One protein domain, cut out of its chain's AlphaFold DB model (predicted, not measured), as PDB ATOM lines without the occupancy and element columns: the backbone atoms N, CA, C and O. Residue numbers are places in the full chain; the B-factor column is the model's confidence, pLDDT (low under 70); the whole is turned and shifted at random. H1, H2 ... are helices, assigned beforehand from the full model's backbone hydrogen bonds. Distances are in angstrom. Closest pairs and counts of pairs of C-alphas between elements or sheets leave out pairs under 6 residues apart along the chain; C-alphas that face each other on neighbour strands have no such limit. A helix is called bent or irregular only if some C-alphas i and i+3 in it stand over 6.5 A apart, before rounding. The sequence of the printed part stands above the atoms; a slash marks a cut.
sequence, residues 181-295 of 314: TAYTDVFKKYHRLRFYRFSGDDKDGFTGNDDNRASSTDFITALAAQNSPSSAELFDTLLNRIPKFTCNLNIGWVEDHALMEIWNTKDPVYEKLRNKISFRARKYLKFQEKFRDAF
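Overview. This is residues 181 to 295 of the 314 residues of an uncharacterized protein of Bacteroidetes bacterium (UniProt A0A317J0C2). The longest helix, H5, is bent into an L at one side of four shorter helices, H1 to H4, which stand side by side. Its arm H5a packs on H3 and H4, its arm H5b meets H4 with residues 280 to 284 alone and runs on away from it, and residues 286 to 295 stick out at its end; H2, H3 and H4 make a triangle, and H1 stands on the side away from H5. A long loop, residues 194 to 215, leads from H1 to H2. The printed part has 115 residues, with five named helices in the order H1 to H5 and no named strand, and is of the class all helix. It is compact, with a radius of gyration of the C-alphas of 14.6 A, and spans 40 by 35 by 24 A.

Along the chain. H5, residues 268 to 295, was assigned as one helix by its hydrogen bonds but is bent: C-alphas 276 and 279 are 7.8 A apart. Its arms are H5a, residues 268 to 276, 13.6 A long, and H5b, residues 279 to 295, 24.8 A long, ending with C-alpha 295 at (0.472, -4.488, -61.717). H4 holds residues 251 to 264, 20.0 A. H3 holds residues 229 to 245, 23.6 A, with a kink of 32 degrees near residue 239. H2 holds residues 216 to 224, 12.5 A. H1 holds residues 181 to 193, 19.8 A, from C-alpha 181 at (19.870, -3.323, -24.452). H5a is irregular, with C-alphas 269 and 272 7.6 A apart; H1 and H3 are irregular only just, with C-alphas 182 and 185 7.0 A and C-alphas 240 and 243 6.9 A apart.

Arrangement. H5a and H5b are about perpendicular, at 81 degrees. H5b touches H4 with residues 280 to 284 alone, about perpendicular at 75 degrees; the closest C-alphas, of Leu 259 and Ala 281, are 6.2 A apart. H5a touches H3 at a shallow tilt of 30 degrees, the closest C-alphas being those of Ala 232 and Tyr 270, 5.9 A. H3 and H4 form a helical hairpin at a shallow tilt of 22 degrees, opposite ways, closest at the C-alphas of Leu 239 and Glu 255, 6.7 A. H2 touches H4 the same way at a shallow tilt of 21 degrees, closest at the C-alphas of Ile 220 and Ala 258, 6.1 A. H1 only just touches H3, with 3 pairs of C-alphas within 8 A, the closest being those of Thr 184 and Ser 230, 7.0 A. H1 is apart from H4, H5a and H5b. In H2, H4 and H5b every O i to N i+4 pair is within hydrogen-bond range; in H1 7 of 9 are, in H3 11 of 13 and in H5a 3 of 5.

Size, cuts and confidence. The two C-alphas farthest apart, of Ala 182 and Ala 294, are 45.3 A apart. The printed part has no cut. The link from H1 to H2 is long, with 22 residues; the other links are tight. Mean pLDDT of the printed part is 83.0, and residues 197 to 214 and 245 to 250 are under 70.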
ATOM      1  N   THR A 181      20.710  -4.245 -25.231       94.38
ATOM      2  CA  THR A 181      19.870  -3.323 -24.452       94.38
ATOM      3  C   THR A 181      20.620  -2.060 -24.031       94.38
ATOM      4  O   THR A 181      19.989  -1.013 -23.840       94.38
ATOM      5  N   ALA A 182      21.955  -2.098 -23.968       96.12
ATOM      6  CA  ALA A 182      22.801  -0.937 -23.717       96.12
ATOM      7  C   ALA A 182      22.596   0.187 -24.749       96.12
ATOM      8  O   ALA A 182      22.780   1.363 -24.410       96.12
ATOM      9  N   TYR A 183      22.167  -0.141 -25.974       97.62
ATOM     10  CA  TYR A 183      21.891   0.832 -27.033       97.62
ATOM     11  C   TYR A 183      20.558   1.574 -26.867       97.62
ATOM     12  O   TYR A 183      20.301   2.533 -27.595       97.62
ATOM     13  N   THR A 184      19.731   1.229 -25.875       97.00
ATOM     14  CA  THR A 184      18.450   1.917 -25.610       97.00
ATOM     15  C   THR A 184      18.610   3.438 -25.490       97.00
ATOM     16  O   THR A 184      17.812   4.197 -26.046       97.00
ATOM     17  N   ASP A 185      19.666   3.907 -24.819       97.19
ATOM     18  CA  ASP A 185      19.923   5.343 -24.664       97.19
ATOM     19  C   ASP A 185      20.284   6.018 -25.994       97.19
ATOM     20  O   ASP A 185      19.930   7.179 -26.219       97.19
ATOM     21  N   VAL A 186      20.951   5.287 -26.894       97.69
ATOM     22  CA  VAL A 186      21.288   5.759 -28.244       97.69
ATOM     23  C   VAL A 186      20.003   5.975 -29.037       97.69
ATOM     24  O   VAL A 186      19.785   7.077 -29.545       97.69
ATOM     25  N   PHE A 187      19.108   4.979 -29.061       97.19
ATOM     26  CA  PHE A 187      17.813   5.088 -29.736       97.19
ATOM     27  C   PHE A 187      16.980   6.250 -29.192       97.19
ATOM     28  O   PHE A 187      16.492   7.071 -29.969       97.19
ATOM     29  N   LYS A 188      16.865   6.378 -27.863       96.19
ATOM     30  CA  LYS A 188      16.116   7.474 -27.223       96.19
ATOM     31  C   LYS A 188      16.688   8.848 -27.584       96.19
ATOM     32  O   LYS A 188      15.928   9.763 -27.918       96.19
ATOM     33  N   LYS A 189      18.018   9.002 -27.553       95.44
ATOM     34  CA  LYS A 189      18.692  10.264 -27.893       95.44
ATOM     35  C   LYS A 189      18.519  10.619 -29.370       95.44
ATOM     36  O   LYS A 189      18.143  11.753 -29.672       95.44
ATOM     37  N   TYR A 190      18.736   9.660 -30.274       93.25
ATOM     38  CA  TYR A 190      18.563   9.860 -31.715       93.25
ATOM     39  C   TYR A 190      17.115  10.212 -32.065       93.25
ATOM     40  O   TYR A 190      16.865  11.211 -32.739       93.25
ATOM     41  N   HIS A 191      16.153   9.452 -31.538       91.38
ATOM     42  CA  HIS A 191      14.725   9.688 -31.736       91.38
ATOM     43  C   HIS A 191      14.313  11.110 -31.342       91.38
ATOM     44  O   HIS A 191      13.669  11.821 -32.110       91.38
ATOM     45  N   ARG A 192      14.736  11.560 -30.154       89.50
ATOM     46  CA  ARG A 192      14.383  12.888 -29.638       89.50
ATOM     47  C   ARG A 192      15.009  14.027 -30.441       89.50
ATOM     48  O   ARG A 192      14.366  15.059 -30.605       89.50
ATOM     49  N   LEU A 193      16.269  13.887 -30.850       86.25
ATOM     50  CA  LEU A 193      17.073  15.018 -31.328       86.25
ATOM     51  C   LEU A 193      17.316  15.027 -32.841       86.25
ATOM     52  O   LEU A 193      17.720  16.063 -33.375       86.25
ATOM     53  N   ARG A 194      17.133  13.896 -33.533       83.69
ATOM     54  CA  ARG A 194      17.498  13.754 -34.950       83.69
ATOM     55  C   ARG A 194      16.442  13.112 -35.834       83.69
ATOM     56  O   ARG A 194      16.265  13.631 -36.931       83.69
ATOM     57  N   PHE A 195      15.723  12.086 -35.373       84.75
ATOM     58  CA  PHE A 195      14.771  11.338 -36.212       84.75
ATOM     59  C   PHE A 195      13.804  12.252 -36.991       84.75
ATOM     60  O   PHE A 195      13.716  12.160 -38.208       84.75
ATOM     61  N   TYR A 196      13.171  13.214 -36.315       76.69
ATOM     62  CA  TYR A 196      12.198  14.127 -36.938       76.69
ATOM     63  C   TYR A 196      12.809  15.267 -37.765       76.69
ATOM     64  O   TYR A 196      12.088  15.965 -38.469       76.69
ATOM     65  N   ARG A 197      14.126  15.494 -37.668       68.00
ATOM     66  CA  ARG A 197      14.807  16.602 -38.355       68.00
ATOM     67  C   ARG A 197      15.373  16.195 -39.721       68.00
ATOM     68  O   ARG A 197      15.587  17.073 -40.544       68.00
ATOM     69  N   PHE A 198      15.622  14.902 -39.950       59.03
ATOM     70  CA  PHE A 198      16.328  14.397 -41.141       59.03
ATOM     71  C   PHE A 198      15.703  13.149 -41.753       59.03
ATOM     72  O   PHE A 198      16.397  12.368 -42.385       59.03
ATOM     73  N   SER A 199      14.399  12.949 -41.601       50.84
ATOM     74  CA  SER A 199      13.688  11.823 -42.214       50.84
ATOM     75  C   SER A 199      13.638  11.861 -43.763       50.84
ATOM     76  O   SER A 199      12.726  11.275 -44.328       50.84
ATOM     77  N   GLY A 200      14.563  12.551 -44.441       43.19
ATOM     78  CA  GLY A 200      14.697  12.619 -45.902       43.19
ATOM     79  C   GLY A 200      15.229  11.323 -46.530       43.19
ATOM     80  O   GLY A 200      15.676  10.416 -45.834       43.19
ATOM     81  N   ASP A 201      15.114  11.242 -47.850       43.69
ATOM     82  CA  ASP A 201      14.809  10.030 -48.620       43.69
ATOM     83  C   ASP A 201      16.007   9.439 -49.392       43.69
ATOM     84  O   ASP A 201      15.829   8.930 -50.496       43.69
ATOM     85  N   ASP A 202      17.231   9.501 -48.862       43.03
ATOM     86  CA  ASP A 202      18.379   8.910 -49.565       43.03
ATOM     87  C   ASP A 202      18.486   7.406 -49.275       43.03
ATOM     88  O   ASP A 202      18.771   6.970 -48.157       43.03
ATOM     89  N   LYS A 203      18.247   6.607 -50.321       39.44
ATOM     90  CA  LYS A 203      18.172   5.138 -50.291       39.44
ATOM     91  C   LYS A 203      19.505   4.424 -50.012       39.44
ATOM     92  O   LYS A 203      19.470   3.220 -49.789       39.44
ATOM     93  N   ASP A 204      20.636   5.139 -49.979       37.34
ATOM     94  CA  ASP A 204      21.978   4.527 -49.969       37.34
ATOM     95  C   ASP A 204      22.966   5.057 -48.907       37.34
ATOM     96  O   ASP A 204      24.033   4.471 -48.728       37.34
ATOM     97  N   GLY A 205      22.636   6.102 -48.143       39.41
ATOM     98  CA  GLY A 205      23.505   6.599 -47.066       39.41
ATOM     99  C   GLY A 205      24.926   7.070 -47.472       39.41
ATOM    100  O   GLY A 205      25.370   6.998 -48.612       39.41
ATOM    101  N   PHE A 206      25.646   7.610 -46.483       41.72
ATOM    102  CA  PHE A 206      26.502   8.806 -46.578       41.72
ATOM    103  C   PHE A 206      27.485   9.012 -47.770       41.72
ATOM    104  O   PHE A 206      28.591   8.474 -47.782       41.72
ATOM    105  N   THR A 207      27.159   9.943 -48.683       40.84
ATOM    106  CA  THR A 207      28.005  10.478 -49.784       40.84
ATOM    107  C   THR A 207      28.952  11.626 -49.399       40.84
ATOM    108  O   THR A 207      29.718  12.087 -50.245       40.84
ATOM    109  N   GLY A 208      28.938  12.107 -48.149       41.03
ATOM    110  CA  GLY A 208      29.737  13.270 -47.727       41.03
ATOM    111  C   GLY A 208      28.964  14.588 -47.603       41.03
ATOM    112  O   GLY A 208      29.524  15.553 -47.088       41.03
ATOM    113  N   ASN A 209      27.689  14.625 -48.002       44.41
ATOM    114  CA  ASN A 209      26.788  15.766 -47.800       44.41
ATOM    115  C   ASN A 209      25.885  15.579 -46.570       44.41
ATOM    116  O   ASN A 209      25.580  14.458 -46.163       44.41
ATOM    117  N   ASP A 210      25.410  16.686 -45.992       43.00
ATOM    118  CA  ASP A 210      24.459  16.681 -44.869       43.00
ATOM    119  C   ASP A 210      23.151  15.924 -45.178       43.00
ATOM    120  O   ASP A 210      22.452  15.525 -44.249       43.00
ATOM    121  N   ASP A 211      22.847  15.671 -46.449       40.28
ATOM    122  CA  ASP A 211      21.632  14.991 -46.925       40.28
ATOM    123  C   ASP A 211      21.707  13.461 -46.838       40.28
ATOM    124  O   ASP A 211      20.761  12.751 -47.149       40.28
ATOM    125  N   ASN A 212      22.825  12.940 -46.345       48.25
ATOM    126  CA  ASN A 212      23.227  11.561 -46.553       48.25
ATOM    127  C   ASN A 212      23.204  10.732 -45.251       48.25
ATOM    128  O   ASN A 212      24.062   9.907 -44.933       48.25
ATOM    129  N   ARG A 213      22.202  11.048 -44.433       63.34
ATOM    130  CA  ARG A 213      21.990  10.526 -43.080       63.34
ATOM    131  C   ARG A 213      21.231   9.206 -43.136       63.34
ATOM    132  O   ARG A 213      20.652   8.865 -44.159       63.34
ATOM    133  N   ALA A 214      21.238   8.466 -42.027       69.31
ATOM    134  CA  ALA A 214      20.429   7.260 -41.916       69.31
ATOM    135  C   ALA A 214      18.971   7.549 -42.287       69.31
ATOM    136  O   ALA A 214      18.359   8.472 -41.735       69.31
ATOM    137  N   SER A 215      18.423   6.729 -43.180       78.19
ATOM    138  CA  SER A 215      17.012   6.790 -43.525       78.19
ATOM    139  C   SER A 215      16.169   6.528 -42.274       78.19
ATOM    140  O   SER A 215      16.591   5.862 -41.319       78.19
ATOM    141  N   SER A 216      14.924   7.007 -42.272       84.12
ATOM    142  CA  SER A 216      13.999   6.688 -41.172       84.12
ATOM    143  C   SER A 216      13.826   5.174 -41.007       84.12
ATOM    144  O   SER A 216      13.637   4.691 -39.892       84.12
ATOM    145  N   THR A 217      13.932   4.419 -42.100       86.69
ATOM    146  CA  THR A 217      13.794   2.961 -42.112       86.69
ATOM    147  C   THR A 217      14.970   2.238 -41.476       86.69
ATOM    148  O   THR A 217      14.756   1.244 -40.784       86.69
ATOM    149  N   ASP A 218      16.190   2.766 -41.590       90.44
ATOM    150  CA  ASP A 218      17.346   2.212 -40.876       90.44
ATOM    151  C   ASP A 218      17.110   2.259 -39.362       90.44
ATOM    152  O   ASP A 218      17.261   1.257 -38.662       90.44
ATOM    153  N   PHE A 219      16.639   3.405 -38.858       93.06
ATOM    154  CA  PHE A 219      16.286   3.561 -37.448       93.06
ATOM    155  C   PHE A 219      15.170   2.597 -37.024       93.06
ATOM    156  O   PHE A 219      15.301   1.921 -36.004       93.06
ATOM    157  N   ILE A 220      14.072   2.537 -37.788       94.19
ATOM    158  CA  ILE A 220      12.894   1.723 -37.450       94.19
ATOM    159  C   ILE A 220      13.262   0.236 -37.420       94.19
ATOM    160  O   ILE A 220      12.960  -0.442 -36.437       94.19
ATOM    161  N   THR A 221      13.952  -0.268 -38.442       95.00
ATOM    162  CA  THR A 221      14.338  -1.687 -38.505       95.00
ATOM    163  C   THR A 221      15.321  -2.062 -37.394       95.00
ATOM    164  O   THR A 221      15.193  -3.124 -36.785       95.00
ATOM    165  N   ALA A 222      16.272  -1.183 -37.061       96.56
ATOM    166  CA  ALA A 222      17.186  -1.400 -35.940       96.56
ATOM    167  C   ALA A 222      16.479  -1.360 -34.577       96.56
ATOM    168  O   ALA A 222      16.849  -2.107 -33.667       96.56
ATOM    169  N   LEU A 223      15.450  -0.519 -34.431       96.56
ATOM    170  CA  LEU A 223      14.628  -0.448 -33.226       96.56
ATOM    171  C   LEU A 223      13.774  -1.711 -33.044       96.56
ATOM    172  O   LEU A 223      13.655  -2.202 -31.921       96.56
ATOM    173  N   ALA A 224      13.199  -2.243 -34.129       95.62
ATOM    174  CA  ALA A 224      12.452  -3.504 -34.123       95.62
ATOM    175  C   ALA A 224      13.328  -4.672 -33.663       95.62
ATOM    176  O   ALA A 224      12.927  -5.438 -32.791       95.62
ATOM    177  N   ALA A 225      14.569  -4.740 -34.151       96.06
ATOM    178  CA  ALA A 225      15.515  -5.790 -33.782       96.06
ATOM    179  C   ALA A 225      15.867  -5.837 -32.281       96.06
ATOM    180  O   ALA A 225      16.324  -6.874 -31.805       96.06
ATOM    181  N   GLN A 226      15.637  -4.759 -31.517       95.25
ATOM    182  CA  GLN A 226      15.909  -4.759 -30.074       95.25
ATOM    183  C   GLN A 226      14.953  -5.652 -29.273       95.25
ATOM    184  O   GLN A 226      15.328  -6.065 -28.179       95.25
ATOM    185  N   ASN A 227      13.730  -5.907 -29.766       92.75
ATOM    186  CA  ASN A 227      12.734  -6.782 -29.121       92.75
ATOM    187  C   ASN A 227      12.620  -6.582 -27.592       92.75
ATOM    188  O   ASN A 227      12.698  -7.523 -26.807       92.75
ATOM    189  N   SER A 228      12.477  -5.329 -27.144       95.38
ATOM    190  CA  SER A 228      12.508  -4.958 -25.724       95.38
ATOM    191  C   SER A 228      11.337  -4.045 -25.338       95.38
ATOM    192  O   SER A 228      10.821  -3.305 -26.180       95.38
ATOM    193  N   PRO A 229      10.905  -4.024 -24.063       95.81
ATOM    194  CA  PRO A 229       9.842  -3.115 -23.631       95.81
ATOM    195  C   PRO A 229      10.142  -1.644 -23.951       95.81
ATOM    196  O   PRO A 229       9.247  -0.895 -24.334       95.81
ATOM    197  N   SER A 230      11.418  -1.245 -23.872       95.81
ATOM    198  CA  SER A 230      11.857   0.105 -24.240       95.81
ATOM    199  C   SER A 230      11.725   0.389 -25.737       95.81
ATOM    200  O   SER A 230      11.383   1.511 -26.106       95.81
ATOM    201  N   SER A 231      11.970  -0.594 -26.610       96.44
ATOM    202  CA  SER A 231      11.758  -0.399 -28.047       96.44
ATOM    203  C   SER A 231      10.273  -0.331 -28.393       96.44
ATOM    204  O   SER A 231       9.895   0.513 -29.200       96.44
ATOM    205  N   ALA A 232       9.412  -1.122 -27.741       96.31
ATOM    206  CA  ALA A 232       7.957  -0.985 -27.859       96.31
ATOM    207  C   ALA A 232       7.464   0.403 -27.420       96.31
ATOM    208  O   ALA A 232       6.756   1.072 -28.169       96.31
ATOM    209  N   GLU A 233       7.888   0.891 -26.256       96.31
ATOM    210  CA  GLU A 233       7.547   2.242 -25.795       96.31
ATOM    211  C   GLU A 233       7.984   3.324 -26.801       96.31
ATOM    212  O   GLU A 233       7.239   4.269 -27.097       96.31
ATOM    213  N   LEU A 234       9.183   3.171 -27.372       96.19
ATOM    214  CA  LEU A 234       9.692   4.110 -28.362       96.19
ATOM    215  C   LEU A 234       8.886   4.056 -29.665       96.19
ATOM    216  O   LEU A 234       8.577   5.113 -30.206       96.19
ATOM    217  N   PHE A 235       8.467   2.870 -30.118       96.12
ATOM    218  CA  PHE A 235       7.546   2.719 -31.249       96.12
ATOM    219  C   PHE A 235       6.180   3.360 -30.999       96.12
ATOM    220  O   PHE A 235       5.646   4.017 -31.891       96.12
ATOM    221  N   ASP A 236       5.615   3.217 -29.797       95.38
ATOM    222  CA  ASP A 236       4.352   3.883 -29.468       95.38
ATOM    223  C   ASP A 236       4.498   5.403 -29.576       95.38
ATOM    224  O   ASP A 236       3.685   6.092 -30.197       95.38
ATOM    225  N   THR A 237       5.593   5.929 -29.022       94.06
ATOM    226  CA  THR A 237       5.917   7.354 -29.095       94.06
ATOM    227  C   THR A 237       6.101   7.806 -30.542       94.06
ATOM    228  O   THR A 237       5.567   8.849 -30.922       94.06
ATOM    229  N   LEU A 238       6.818   7.014 -31.343       91.12
ATOM    230  CA  LEU A 238       7.084   7.258 -32.755       91.12
ATOM    231  C   LEU A 238       5.774   7.428 -33.534       91.12
ATOM    232  O   LEU A 238       5.553   8.481 -34.131       91.12
ATOM    233  N   LEU A 239       4.874   6.442 -33.453       90.69
ATOM    234  CA  LEU A 239       3.585   6.441 -34.153       90.69
ATOM    235  C   LEU A 239       2.684   7.609 -33.732       90.69
ATOM    236  O   LEU A 239       1.978   8.180 -34.557       90.69
ATOM    237  N   ASN A 240       2.722   8.010 -32.458       88.94
ATOM    238  CA  ASN A 240       1.920   9.135 -31.968       88.94
ATOM    239  C   ASN A 240       2.483  10.511 -32.389       88.94
ATOM    240  O   ASN A 240       1.762  11.515 -32.349       88.94
ATOM    241  N   ARG A 241       3.777  10.588 -32.730       86.75
ATOM    242  CA  ARG A 241       4.483  11.844 -33.028       86.75
ATOM    243  C   ARG A 241       4.767  12.070 -34.504       86.75
ATOM    244  O   ARG A 241       4.813  13.237 -34.885       86.75
ATOM    245  N   ILE A 242       4.919  11.013 -35.312       82.75
ATOM    246  CA  ILE A 242       5.124  11.133 -36.765       82.75
ATOM    247  C   ILE A 242       4.114  12.123 -37.372       82.75
ATOM    248  O   ILE A 242       4.579  13.120 -37.919       82.75
ATOM    249  N   PRO A 243       2.783  11.990 -37.162       73.44
ATOM    250  CA  PRO A 243       1.792  12.900 -37.750       73.44
ATOM    251  C   PRO A 243       1.921  14.375 -37.338       73.44
ATOM    252  O   PRO A 243       1.327  15.239 -37.971       73.44
ATOM    253  N   LYS A 244       2.636  14.670 -36.244       73.00
ATOM    254  CA  LYS A 244       2.688  16.002 -35.617       73.00
ATOM    255  C   LYS A 244       3.981  16.764 -35.886       73.00
ATOM    256  O   LYS A 244       3.972  17.987 -35.835       73.00
ATOM    257  N   PHE A 245       5.090  16.057 -36.082       65.56
ATOM    258  CA  PHE A 245       6.432  16.653 -36.019       65.56
ATOM    259  C   PHE A 245       7.290  16.390 -37.251       65.56
ATOM    260  O   PHE A 245       8.423  16.858 -37.313       65.56
ATOM    261  N   THR A 246       6.771  15.653 -38.225       59.47
ATOM    262  CA  THR A 246       7.527  15.316 -39.421       59.47
ATOM    263  C   THR A 246       7.192  16.310 -40.535       59.47
ATOM    264  O   THR A 246       6.096  16.284 -41.082       59.47
ATOM    265  N   CYS A 247       8.144  17.166 -40.917       55.94
ATOM    266  CA  CYS A 247       8.027  18.077 -42.070       55.94
ATOM    267  C   CYS A 247       8.276  17.370 -43.424       55.94
ATOM    268  O   CYS A 247       8.674  18.009 -44.393       55.94
ATOM    269  N   ASN A 248       8.115  16.046 -43.479       59.22
ATOM    270  CA  ASN A 248       8.517  15.210 -44.607       59.22
ATOM    271  C   ASN A 248       7.356  14.981 -45.579       59.22
ATOM    272  O   ASN A 248       6.255  14.631 -45.151       59.22
ATOM    273  N   LEU A 249       7.639  15.062 -46.879       56.38
ATOM    274  CA  LEU A 249       6.714  14.673 -47.947       56.38
ATOM    275  C   LEU A 249       6.351  13.174 -47.878       56.38
ATOM    276  O   LEU A 249       5.265  12.791 -48.304       56.38
ATOM    277  N   ASN A 250       7.193  12.348 -47.239       69.00
ATOM    278  CA  ASN A 250       7.022  10.894 -47.121       69.00
ATOM    279  C   ASN A 250       6.520  10.413 -45.751       69.00
ATOM    280  O   ASN A 250       6.775   9.279 -45.345       69.00
ATOM    281  N   ILE A 251       5.792  11.256 -45.015       75.88
ATOM    282  CA  ILE A 251       5.263  10.917 -43.684       75.88
ATOM    283  C   ILE A 251       4.475   9.595 -43.664       75.88
ATOM    284  O   ILE A 251       4.646   8.796 -42.745       75.88
ATOM    285  N   GLY A 252       3.674   9.344 -44.708       80.94
ATOM    286  CA  GLY A 252       2.897   8.116 -44.859       80.94
ATOM    287  C   GLY A 252       3.789   6.890 -45.020       80.94
ATOM    288  O   GLY A 252       3.573   5.895 -44.345       80.94
ATOM    289  N   TRP A 253       4.855   6.988 -45.818       82.56
ATOM    290  CA  TRP A 253       5.792   5.882 -46.020       82.56
ATOM    291  C   TRP A 253       6.550   5.516 -44.738       82.56
ATOM    292  O   TRP A 253       6.662   4.337 -44.405       82.56
ATOM    293  N   VAL A 254       7.020   6.513 -43.978       84.81
ATOM    294  CA  VAL A 254       7.702   6.277 -42.692       84.81
ATOM    295  C   VAL A 254       6.756   5.630 -41.681       84.81
ATOM    296  O   VAL A 254       7.141   4.704 -40.964       84.81
ATOM    297  N   GLU A 255       5.513   6.108 -41.621       88.44
ATOM    298  CA  GLU A 255       4.496   5.547 -40.740       88.44
ATOM    299  C   GLU A 255       4.126   4.116 -41.137       88.44
ATOM    300  O   GLU A 255       4.132   3.231 -40.283       88.44
ATOM    301  N   ASP A 256       3.875   3.868 -42.420       89.69
ATOM    302  CA  ASP A 256       3.565   2.546 -42.959       89.69
ATOM    303  C   ASP A 256       4.704   1.559 -42.693       89.69
ATOM    304  O   ASP A 256       4.458   0.432 -42.261       89.69
ATOM    305  N   HIS A 257       5.958   1.985 -42.854       90.50
ATOM    306  CA  HIS A 257       7.107   1.145 -42.539       90.50
ATOM    307  C   HIS A 257       7.166   0.801 -41.044       90.50
ATOM    308  O   HIS A 257       7.313  -0.367 -40.691       90.50
ATOM    309  N   ALA A 258       6.963   1.775 -40.150       93.25
ATOM    310  CA  ALA A 258       6.901   1.507 -38.713       93.25
ATOM    311  C   ALA A 258       5.743   0.571 -38.335       93.25
ATOM    312  O   ALA A 258       5.924  -0.341 -37.528       93.25
ATOM    313  N   LEU A 259       4.566   0.765 -38.935       94.62
ATOM    314  CA  LEU A 259       3.415  -0.114 -38.746       94.62
ATOM    315  C   LEU A 259       3.745  -1.548 -39.164       94.62
ATOM    316  O   LEU A 259       3.429  -2.483 -38.427       94.62
ATOM    317  N   MET A 260       4.387  -1.722 -40.320       95.12
ATOM    318  CA  MET A 260       4.706  -3.044 -40.849       95.12
ATOM    319  C   MET A 260       5.824  -3.742 -40.081       95.12
ATOM    320  O   MET A 260       5.702  -4.940 -39.837       95.12
ATOM    321  N   GLU A 261       6.849  -3.027 -39.619       95.31
ATOM    322  CA  GLU A 261       7.881  -3.603 -38.747       95.31
ATOM    323  C   GLU A 261       7.280  -4.115 -37.426       95.31
ATOM    324  O   GLU A 261       7.533  -5.252 -37.024       95.31
ATOM    325  N   ILE A 262       6.392  -3.340 -36.788       95.62
ATOM    326  CA  ILE A 262       5.675  -3.781 -35.577       95.62
ATOM    327  C   ILE A 262       4.758  -4.975 -35.883       95.62
ATOM    328  O   ILE A 262       4.690  -5.922 -35.101       95.62
ATOM    329  N   TRP A 263       4.025  -4.929 -37.000       95.81
ATOM    330  CA  TRP A 263       3.069  -5.971 -37.386       95.81
ATOM    331  C   TRP A 263       3.750  -7.306 -37.696       95.81
ATOM    332  O   TRP A 263       3.268  -8.359 -37.272       95.81
ATOM    333  N   ASN A 264       4.877  -7.264 -38.408       93.94
ATOM    334  CA  ASN A 264       5.617  -8.448 -38.836       93.94
ATOM    335  C   ASN A 264       6.462  -9.051 -37.706       93.94
ATOM    336  O   ASN A 264       6.703 -10.262 -37.698       93.94
ATOM    337  N   THR A 265       6.873  -8.242 -36.727       92.12
ATOM    338  CA  THR A 265       7.596  -8.725 -35.548       92.12
ATOM    339  C   THR A 265       6.635  -9.469 -34.622       92.12
ATOM    340  O   THR A 265       5.765  -8.864 -34.000       92.12
ATOM    341  N   LYS A 266       6.781 -10.796 -34.509       91.12
ATOM    342  CA  LYS A 266       5.885 -11.665 -33.711       91.12
ATOM    343  C   LYS A 266       6.208 -11.708 -32.214       91.12
ATOM    344  O   LYS A 266       5.510 -12.391 -31.469       91.12
ATOM    345  N   ASP A 267       7.227 -10.980 -31.769       94.00
ATOM    346  CA  ASP A 267       7.663 -10.978 -30.372       94.00
ATOM    347  C   ASP A 267       6.531 -10.521 -29.414       94.00
ATOM    348  O   ASP A 267       5.838  -9.538 -29.723       94.00
ATOM    349  N   PRO A 268       6.286 -11.203 -28.275       95.88
ATOM    350  CA  PRO A 268       5.239 -10.836 -27.315       95.88
ATOM    351  C   PRO A 268       5.322  -9.393 -26.806       95.88
ATOM    352  O   PRO A 268       4.294  -8.772 -26.541       95.88
ATOM    353  N   VAL A 269       6.523  -8.816 -26.741       96.56
ATOM    354  CA  VAL A 269       6.742  -7.436 -26.286       96.56
ATOM    355  C   VAL A 269       5.944  -6.418 -27.115       96.56
ATOM    356  O   VAL A 269       5.487  -5.400 -26.590       96.56
ATOM    357  N   TYR A 270       5.711  -6.704 -28.400       96.31
ATOM    358  CA  TYR A 270       4.952  -5.835 -29.300       96.31
ATOM    359  C   TYR A 270       3.457  -6.168 -29.382       96.31
ATOM    360  O   TYR A 270       2.735  -5.492 -30.110       96.31
ATOM    361  N   GLU A 271       2.944  -7.158 -28.645       96.56
ATOM    362  CA  GLU A 271       1.554  -7.625 -28.773       96.56
ATOM    363  C   GLU A 271       0.526  -6.508 -28.563       96.56
ATOM    364  O   GLU A 271      -0.362  -6.300 -29.394       96.56
ATOM    365  N   LYS A 272       0.690  -5.722 -27.496       96.19
ATOM    366  CA  LYS A 272      -0.190  -4.582 -27.208       96.19
ATOM    367  C   LYS A 272      -0.196  -3.569 -28.357       96.19
ATOM    368  O   LYS A 272      -1.253  -3.045 -28.710       96.19
ATOM    369  N   LEU A 273       0.969  -3.311 -28.952       96.06
ATOM    370  CA  LEU A 273       1.091  -2.397 -30.085       96.06
ATOM    371  C   LEU A 273       0.472  -2.978 -31.345       96.06
ATOM    372  O   LEU A 273      -0.312  -2.281 -31.979       96.06
ATOM    373  N   ARG A 274       0.732  -4.251 -31.665       96.56
ATOM    374  CA  ARG A 274       0.092  -4.952 -32.788       96.56
ATOM    375  C   ARG A 274      -1.427  -4.884 -32.695       96.56
ATOM    376  O   ARG A 274      -2.078  -4.547 -33.681       96.56
ATOM    377  N   ASN A 275      -1.990  -5.117 -31.510       96.62
ATOM    378  CA  ASN A 275      -3.430  -4.999 -31.282       96.62
ATOM    379  C   ASN A 275      -3.920  -3.567 -31.540       96.62
ATOM    380  O   ASN A 275      -4.878  -3.379 -32.296       96.62
ATOM    381  N   LYS A 276      -3.212  -2.558 -31.010       95.94
ATOM    382  CA  LYS A 276      -3.505  -1.129 -31.225       95.94
ATOM    383  C   LYS A 276      -3.465  -0.731 -32.707       95.94
ATOM    384  O   LYS A 276      -4.312   0.041 -33.147       95.94
ATOM    385  N   ILE A 277      -2.506  -1.240 -33.482       95.44
ATOM    386  CA  ILE A 277      -2.320  -0.861 -34.893       95.44
ATOM    387  C   ILE A 277      -3.038  -1.779 -35.889       95.44
ATOM    388  O   ILE A 277      -3.025  -1.504 -37.088       95.44
ATOM    389  N   SER A 278      -3.673  -2.856 -35.421       95.75
ATOM    390  CA  SER A 278      -4.190  -3.951 -36.252       95.75
ATOM    391  C   SER A 278      -5.097  -3.501 -37.399       95.75
ATOM    392  O   SER A 278      -4.930  -3.944 -38.535       95.75
ATOM    393  N   PHE A 279      -6.026  -2.581 -37.134       95.88
ATOM    394  CA  PHE A 279      -6.902  -2.014 -38.159       95.88
ATOM    395  C   PHE A 279      -6.105  -1.305 -39.264       95.88
ATOM    396  O   PHE A 279      -6.364  -1.506 -40.453       95.88
ATOM    397  N   ARG A 280      -5.106  -0.508 -38.874       94.12
ATOM    398  CA  ARG A 280      -4.262   0.261 -39.794       94.12
ATOM    399  C   ARG A 280      -3.375  -0.657 -40.633       94.12
ATOM    400  O   ARG A 280      -3.369  -0.526 -41.852       94.12
ATOM    401  N   ALA A 281      -2.720  -1.629 -39.998       94.00
ATOM    402  CA  ALA A 281      -1.879  -2.614 -40.676       94.00
ATOM    403  C   ALA A 281      -2.680  -3.447 -41.693       94.00
ATOM    404  O   ALA A 281      -2.279  -3.586 -42.845       94.00
ATOM    405  N   ARG A 282      -3.875  -3.930 -41.320       94.44
ATOM    406  CA  ARG A 282      -4.760  -4.664 -42.246       94.44
ATOM    407  C   ARG A 282      -5.234  -3.802 -43.416       94.44
ATOM    408  O   ARG A 282      -5.337  -4.301 -44.531       94.44
ATOM    409  N   LYS A 283      -5.536  -2.521 -43.178       93.81
ATOM    410  CA  LYS A 283      -5.902  -1.577 -44.246       93.81
ATOM    411  C   LYS A 283      -4.746  -1.385 -45.230       93.81
ATOM    412  O   LYS A 283      -4.982  -1.411 -46.435       93.81
ATOM    413  N   TYR A 284      -3.524  -1.236 -44.722       91.50
ATOM    414  CA  TYR A 284      -2.320  -1.112 -45.540       91.50
ATOM    415  C   TYR A 284      -2.049  -2.373 -46.377       91.50
ATOM    416  O   TYR A 284      -1.838  -2.275 -47.582       91.50
ATOM    417  N   LEU A 285      -2.154  -3.565 -45.780       91.69
ATOM    418  CA  LEU A 285      -1.987  -4.834 -46.502       91.69
ATOM    419  C   LEU A 285      -2.991  -4.990 -47.653       91.69
ATOM    420  O   LEU A 285      -2.586  -5.286 -48.773       91.69
ATOM    421  N   LYS A 286      -4.276  -4.686 -47.424       92.88
ATOM    422  CA  LYS A 286      -5.299  -4.694 -48.488       92.88
ATOM    423  C   LYS A 286      -4.984  -3.715 -49.621       92.88
ATOM    424  O   LYS A 286      -5.270  -3.985 -50.784       92.88
ATOM    425  N   PHE A 287      -4.430  -2.553 -49.281       89.31
ATOM    426  CA  PHE A 287      -3.994  -1.576 -50.274       89.31
ATOM    427  C   PHE A 287      -2.829  -2.122 -51.111       89.31
ATOM    428  O   PHE A 287      -2.887  -2.046 -52.336       89.31
ATOM    429  N   GLN A 288      -1.822  -2.734 -50.477       86.69
ATOM    430  CA  GLN A 288      -0.714  -3.375 -51.188       86.69
ATOM    431  C   GLN A 288      -1.166  -4.538 -52.080       86.69
ATOM    432  O   GLN A 288      -0.654  -4.674 -53.187       86.69
ATOM    433  N   GLU A 289      -2.114  -5.360 -51.626       88.44
ATOM    434  CA  GLU A 289      -2.710  -6.439 -52.426       88.44
ATOM    435  C   GLU A 289      -3.378  -5.881 -53.686       88.44
ATOM    436  O   GLU A 289      -3.047  -6.304 -54.789       88.44
ATOM    437  N   LYS A 290      -4.214  -4.844 -53.543       89.75
ATOM    438  CA  LYS A 290      -4.857  -4.178 -54.686       89.75
ATOM    439  C   LYS A 290      -3.839  -3.619 -55.684       89.75
ATOM    440  O   LYS A 290      -4.052  -3.714 -56.889       89.75
ATOM    441  N   PHE A 291      -2.753  -3.021 -55.192       85.25
ATOM    442  CA  PHE A 291      -1.663  -2.558 -56.051       85.25
ATOM    443  C   PHE A 291      -0.989  -3.732 -56.759       85.25
ATOM    444  O   PHE A 291      -0.879  -3.722 -57.976       85.25
ATOM    445  N   ARG A 292      -0.597  -4.781 -56.035       84.06
ATOM    446  CA  ARG A 292       0.023  -5.968 -56.634       84.06
ATOM    447  C   ARG A 292      -0.847  -6.569 -57.737       84.06
ATOM    448  O   ARG A 292      -0.336  -6.844 -58.815       84.06
ATOM    449  N   ASP A 293      -2.147  -6.697 -57.498       85.69
ATOM    450  CA  ASP A 293      -3.096  -7.225 -58.477       85.69
ATOM    451  C   ASP A 293      -3.246  -6.326 -59.710       85.69
ATOM    452  O   ASP A 293      -3.422  -6.837 -60.813       85.69
ATOM    453  N   ALA A 294      -3.150  -5.003 -59.546       84.75
ATOM    454  CA  ALA A 294      -3.217  -4.045 -60.650       84.75
ATOM    455  C   ALA A 294      -1.966  -4.059 -61.547       84.75
ATOM    456  O   ALA A 294      -2.053  -3.697 -62.716       84.75
ATOM    457  N   PHE A 295      -0.815  -4.477 -61.010       80.88
ATOM    458  CA  PHE A 295       0.472  -4.488 -61.717       80.88
ATOM    459  C   PHE A 295       0.991  -5.904 -62.028       80.88
ATOM    460  O   PHE A 295       2.073  -6.039 -62.591       80.88
TER     461      PHE A 295